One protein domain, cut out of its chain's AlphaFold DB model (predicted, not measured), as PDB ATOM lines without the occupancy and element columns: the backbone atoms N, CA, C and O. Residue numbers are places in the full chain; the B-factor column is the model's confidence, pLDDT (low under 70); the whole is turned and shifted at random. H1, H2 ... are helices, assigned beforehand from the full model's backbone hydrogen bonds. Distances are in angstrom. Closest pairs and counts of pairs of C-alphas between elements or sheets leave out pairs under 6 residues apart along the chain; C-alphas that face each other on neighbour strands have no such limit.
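This is residues 243 to 285 of the 285 residues of an uncharacterized protein of Microbacterium sp. 70-38 (UniProt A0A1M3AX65). Two helices meet near their ends as an open V, with the tight link of residues 265 to 267 at the point of the V. H1 is the longer arm and H2 the shorter, and residues 243 to 260 and 275 to 285 stand free. The printed part has 43 residues with two named helices, H1 then H2, and no named strand; the class is all helix. The whole is flat, 34 by 28 by 10 A, and only just loose, close to extended, with a radius of gyration of the C-alphas of 13.4 A.

Begin with H1, residues 243 to 264, and go on past the tight link to H2, residues 268 to 283. The two helices only just touch, with 3 pairs of C-alphas within 8 A, and only at the corner by their link. Look there at the closest C-alphas, those of Met 262 and Leu 271, 7.3 A apart. H1 takes part with residues 261 to 262 alone, H2 with residues 268 to 271 alone. They run opposite ways at a steep tilt of 59 degrees. In H1 and H2 every O i to N i+4 pair is within hydrogen-bond range.

Find C-alpha 243 at (-20.992, -49.606, -57.121); from there H1 runs 31.8 A to C-alpha 264. H2 starts at C-alpha 268, (-25.322, -34.058, -27.360), and runs 22.7 A to C-alpha 283 at (-28.973, -56.466, -28.116).

The two C-alphas farthest apart, those of Asp 243 and Gly 266, are 36.6 A apart. The printed part has no cut and ends at residue 285, the chain's last. No printed residue is under 70 in pLDDT.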
ATOM      1  N   ASP A 243     -21.375 -49.318 -58.511       94.25
ATOM      2  CA  ASP A 243     -20.992 -49.606 -57.121       94.25
ATOM      3  C   ASP A 243     -20.589 -48.331 -56.364       94.25
ATOM      4  O   ASP A 243     -21.103 -48.040 -55.280       94.25
ATOM      5  N   LEU A 244     -19.736 -47.501 -56.975       96.75
ATOM      6  CA  LEU A 244     -19.283 -46.262 -56.353       96.75
ATOM      7  C   LEU A 244     -20.438 -45.281 -56.113       96.75
ATOM      8  O   LEU A 244     -20.490 -44.660 -55.052       96.75
ATOM      9  N   ARG A 245     -21.381 -45.153 -57.056       94.50
ATOM     10  CA  ARG A 245     -22.578 -44.315 -56.866       94.50
ATOM     11  C   ARG A 245     -23.470 -44.838 -55.755       94.50
ATOM     12  O   ARG A 245     -23.834 -44.059 -54.884       94.50
ATOM     13  N   ALA A 246     -23.742 -46.142 -55.724       97.06
ATOM     14  CA  ALA A 246     -24.530 -46.746 -54.652       97.06
ATOM     15  C   ALA A 246     -23.892 -46.492 -53.276       97.06
ATOM     16  O   ALA A 246     -24.584 -46.178 -52.303       97.06
ATOM     17  N   ARG A 247     -22.558 -46.557 -53.196       96.62
ATOM     18  CA  ARG A 247     -21.818 -46.234 -51.975       96.62
ATOM     19  C   ARG A 247     -21.928 -44.757 -51.593       96.62
ATOM     20  O   ARG A 247     -22.096 -44.460 -50.412       96.62
ATOM     21  N   ILE A 248     -21.829 -43.845 -52.560       97.81
ATOM     22  CA  ILE A 248     -22.009 -42.405 -52.329       97.81
ATOM     23  C   ILE A 248     -23.427 -42.126 -51.823       97.81
ATOM     24  O   ILE A 248     -23.569 -41.488 -50.785       97.81
ATOM     25  N   ASP A 249     -24.454 -42.675 -52.469       97.12
ATOM     26  CA  ASP A 249     -25.855 -42.481 -52.083       97.12
ATOM     27  C   ASP A 249     -26.120 -42.975 -50.651       97.12
ATOM     28  O   ASP A 249     -26.757 -42.289 -49.846       97.12
ATOM     29  N   ALA A 250     -25.573 -44.140 -50.287       97.25
ATOM     30  CA  ALA A 250     -25.670 -44.673 -48.931       97.25
ATOM     31  C   ALA A 250     -24.971 -43.770 -47.894       97.25
ATOM     32  O   ALA A 250     -25.503 -43.542 -46.802       97.25
ATOM     33  N   LEU A 251     -23.798 -43.225 -48.232       97.56
ATOM     34  CA  LEU A 251     -23.066 -42.289 -47.375       97.56
ATOM     35  C   LEU A 251     -23.826 -40.969 -47.207       97.56
ATOM     36  O   LEU A 251     -23.954 -40.475 -46.086       97.56
ATOM     37  N   GLU A 252     -24.379 -40.417 -48.284       96.62
ATOM     38  CA  GLU A 252     -25.182 -39.195 -48.237       96.62
ATOM     39  C   GLU A 252     -26.468 -39.387 -47.422       96.62
ATOM     40  O   GLU A 252     -26.820 -38.524 -46.611       96.62
ATOM     41  N   ALA A 253     -27.132 -40.538 -47.557       97.31
ATOM     42  CA  ALA A 253     -28.286 -40.898 -46.740       97.31
ATOM     43  C   ALA A 253     -27.924 -40.997 -45.248       97.31
ATOM     44  O   ALA A 253     -28.653 -40.474 -44.401       97.31
ATOM     45  N   SER A 254     -26.777 -41.604 -44.924       95.75
ATOM     46  CA  SER A 254     -26.260 -41.679 -43.552       95.75
ATOM     47  C   SER A 254     -25.987 -40.286 -42.971       95.75
ATOM     48  O   SER A 254     -26.484 -39.956 -41.892       95.75
ATOM     49  N   VAL A 255     -25.301 -39.415 -43.721       97.00
ATOM     50  CA  VAL A 255     -25.040 -38.022 -43.313       97.00
ATOM     51  C   VAL A 255     -26.348 -37.245 -43.128       97.00
ATOM     52  O   VAL A 255     -26.511 -36.526 -42.140       97.00
ATOM     53  N   SER A 256     -27.312 -37.398 -44.036       94.88
ATOM     54  CA  SER A 256     -28.633 -36.765 -43.922       94.88
ATOM     55  C   SER A 256     -29.371 -37.222 -42.661       94.88
ATOM     56  O   SER A 256     -29.885 -36.399 -41.905       94.88
ATOM     57  N   ARG A 257     -29.370 -38.525 -42.365       91.44
ATOM     58  CA  ARG A 257     -29.985 -39.063 -41.146       91.44
ATOM     59  C   ARG A 257     -29.296 -38.543 -39.887       91.44
ATOM     60  O   ARG A 257     -29.983 -38.105 -38.967       91.44
ATOM     61  N   LEU A 258     -27.965 -38.550 -39.855       87.69
ATOM     62  CA  LEU A 258     -27.198 -38.047 -38.717       87.69
ATOM     63  C   LEU A 258     -27.484 -36.562 -38.474       87.69
ATOM     64  O   LEU A 258     -27.789 -36.164 -37.354       87.69
ATOM     65  N   THR A 259     -27.474 -35.745 -39.527       87.81
ATOM     66  CA  THR A 259     -27.779 -34.310 -39.409       87.81
ATOM     67  C   THR A 259     -29.212 -34.049 -38.946       87.81
ATOM     68  O   THR A 259     -29.434 -33.125 -38.163       87.81
ATOM     69  N   GLN A 260     -30.182 -34.872 -39.352       88.62
ATOM     70  CA  GLN A 260     -31.553 -34.799 -38.837       88.62
ATOM     71  C   GLN A 260     -31.654 -35.194 -37.360       88.62
ATOM     72  O   GLN A 260     -32.400 -34.554 -36.621       88.62
ATOM     73  N   LEU A 261     -30.922 -36.222 -36.919       86.00
ATOM     74  CA  LEU A 261     -30.873 -36.612 -35.507       86.00
ATOM     75  C   LEU A 261     -30.257 -35.502 -34.654       86.00
ATOM     76  O   LEU A 261     -30.843 -35.116 -33.648       86.00
ATOM     77  N   MET A 262     -29.154 -34.908 -35.114       81.81
ATOM     78  CA  MET A 262     -28.531 -33.755 -34.456       81.81
ATOM     79  C   MET A 262     -29.456 -32.534 -34.388       81.81
ATOM     80  O   MET A 262     -29.381 -31.774 -33.436       81.81
ATOM     81  N   ALA A 263     -30.321 -32.324 -35.385       85.31
ATOM     82  CA  ALA A 263     -31.275 -31.214 -35.377       85.31
ATOM     83  C   ALA A 263     -32.467 -31.436 -34.429       85.31
ATOM     84  O   ALA A 263     -33.125 -30.473 -34.045       85.31
ATOM     85  N   LYS A 264     -32.781 -32.694 -34.100       84.88
ATOM     86  CA  LYS A 264     -33.882 -33.063 -33.199       84.88
ATOM     87  C   LYS A 264     -33.439 -33.197 -31.744       84.88
ATOM     88  O   LYS A 264     -34.264 -33.000 -30.858       84.88
ATOM     89  N   ALA A 265     -32.183 -33.559 -31.500       84.00
ATOM     90  CA  ALA A 265     -31.630 -33.630 -30.156       84.00
ATOM     91  C   ALA A 265     -31.406 -32.210 -29.610       84.00
ATOM     92  O   ALA A 265     -30.792 -31.380 -30.279       84.00
ATOM     93  N   GLY A 266     -31.921 -31.925 -28.410       80.69
ATOM     94  CA  GLY A 266     -31.727 -30.630 -27.749       80.69
ATOM     95  C   GLY A 266     -30.283 -30.414 -27.288       80.69
ATOM     96  O   GLY A 266     -29.830 -29.276 -27.197       80.69
ATOM     97  N   SER A 267     -29.555 -31.507 -27.046       83.44
ATOM     98  CA  SER A 267     -28.151 -31.537 -26.641       83.44
ATOM     99  C   SER A 267     -27.449 -32.817 -27.122       83.44
ATOM    100  O   SER A 267     -28.091 -33.800 -27.503       83.44
ATOM    101  N   VAL A 268     -26.113 -32.843 -27.071       81.50
ATOM    102  CA  VAL A 268     -25.322 -34.058 -27.360       81.50
ATOM    103  C   VAL A 268     -25.621 -35.177 -26.349       81.50
ATOM    104  O   VAL A 268     -25.636 -36.352 -26.719       81.50
ATOM    105  N   ALA A 269     -25.931 -34.822 -25.099       83.56
ATOM    106  CA  ALA A 269     -26.300 -35.773 -24.049       83.56
ATOM    107  C   ALA A 269     -27.600 -36.535 -24.370       83.56
ATOM    108  O   ALA A 269     -27.682 -37.746 -24.138       83.56
ATOM    109  N   ASP A 270     -28.586 -35.861 -24.974       82.94
ATOM    110  CA  ASP A 270     -29.840 -36.492 -25.409       82.94
ATOM    111  C   ASP A 270     -29.595 -37.516 -26.522       82.94
ATOM    112  O   ASP A 270     -30.215 -38.579 -26.560       82.94
ATOM    113  N   LEU A 271     -28.649 -37.215 -27.416       84.00
ATOM    114  CA  LEU A 271     -28.283 -38.079 -28.535       84.00
ATOM    115  C   LEU A 271     -27.573 -39.350 -28.041       84.00
ATOM    116  O   LEU A 271     -27.910 -40.450 -28.477       84.00
ATOM    117  N   LEU A 272     -26.661 -39.216 -27.073       85.56
ATOM    118  CA  LEU A 272     -25.964 -40.346 -26.450       85.56
ATOM    119  C   LEU A 272     -26.916 -41.248 -25.647       85.56
ATOM    120  O   LEU A 272     -26.787 -42.474 -25.664       85.56
ATOM    121  N   SER A 273     -27.902 -40.644 -24.976       85.56
ATOM    122  CA  SER A 273     -28.947 -41.371 -24.246       85.56
ATOM    123  C   SER A 273     -29.861 -42.148 -25.198       85.56
ATOM    124  O   SER A 273     -30.162 -43.317 -24.952       85.56
ATOM    125  N   ALA A 274     -30.251 -41.534 -26.320       85.12
ATOM    126  CA  ALA A 274     -31.035 -42.199 -27.357       85.12
ATOM    127  C   ALA A 274     -30.269 -43.359 -28.022       85.12
ATOM    128  O   ALA A 274     -30.852 -44.421 -28.238       85.12
ATOM    129  N   GLU A 275     -28.971 -43.190 -28.296       85.69
ATOM    130  CA  GLU A 275     -28.111 -44.245 -28.852       85.69
ATOM    131  C   GLU A 275     -27.951 -45.419 -27.877       85.69
ATOM    132  O   GLU A 275     -28.080 -46.578 -28.264       85.69
ATOM    133  N   SER A 276     -27.749 -45.127 -26.589       88.81
ATOM    134  CA  SER A 276     -27.643 -46.157 -25.549       88.81
ATOM    135  C   SER A 276     -28.933 -46.976 -25.433       88.81
ATOM    136  O   SER A 276     -28.889 -48.206 -25.357       88.81
ATOM    137  N   ALA A 277     -30.096 -46.314 -25.484       88.56
ATOM    138  CA  ALA A 277     -31.393 -46.986 -25.472       88.56
ATOM    139  C   ALA A 277     -31.627 -47.840 -26.735       88.56
ATOM    140  O   ALA A 277     -32.161 -48.948 -26.640       88.56
ATOM    141  N   LEU A 278     -31.208 -47.355 -27.910       88.38
ATOM    142  CA  LEU A 278     -31.303 -48.101 -29.166       88.38
ATOM    143  C   LEU A 278     -30.386 -49.331 -29.169       88.38
ATOM    144  O   LEU A 278     -30.838 -50.414 -29.532       88.38
ATOM    145  N   SER A 279     -29.135 -49.175 -28.730       91.00
ATOM    146  CA  SER A 279     -28.155 -50.262 -28.619       91.00
ATOM    147  C   SER A 279     -28.646 -51.364 -27.676       91.00
ATOM    148  O   SER A 279     -28.639 -52.538 -28.042       91.00
ATOM    149  N   SER A 280     -29.211 -50.992 -26.517       92.94
ATOM    150  CA  SER A 280     -29.853 -51.953 -25.608       92.94
ATOM    151  C   SER A 280     -30.988 -52.716 -26.293       92.94
ATOM    152  O   SER A 280     -31.094 -53.925 -26.119       92.94
ATOM    153  N   ARG A 281     -31.819 -52.048 -27.106       93.56
ATOM    154  CA  ARG A 281     -32.905 -52.725 -27.830       93.56
ATOM    155  C   ARG A 281     -32.457 -53.602 -28.987       93.56
ATOM    156  O   ARG A 281     -33.169 -54.546 -29.303       93.56
ATOM    157  N   GLN A 282     -31.325 -53.302 -29.613       90.12
ATOM    158  CA  GLN A 282     -30.743 -54.163 -30.641       90.12
ATOM    159  C   GLN A 282     -30.081 -55.406 -30.045       90.12
ATOM    160  O   GLN A 282     -30.092 -56.439 -30.694       90.12
ATOM    161  N   ALA A 283     -29.536 -55.318 -28.828       94.12
ATOM    162  CA  ALA A 283     -28.973 -56.466 -28.116       94.12
ATOM    163  C   ALA A 283     -30.042 -57.432 -27.571       94.12
ATOM    164  O   ALA A 283     -29.755 -58.610 -27.367       94.12
ATOM    165  N   ASP A 284     -31.261 -56.938 -27.331       89.00
ATOM    166  CA  ASP A 284     -32.410 -57.741 -26.894       89.00
ATOM    167  C   ASP A 284     -33.065 -58.560 -28.036       89.00
ATOM    168  O   ASP A 284     -33.922 -59.403 -27.756       89.00
ATOM    169  N   LEU A 285     -32.723 -58.284 -29.305       81.81
ATOM    170  CA  LEU A 285     -33.251 -58.941 -30.514       81.81
ATOM    171  C   LEU A 285     -32.254 -59.952 -31.088       81.81
ATOM    172  O   LEU A 285     -32.729 -61.012 -31.555       81.81
TER     173      LEU A 285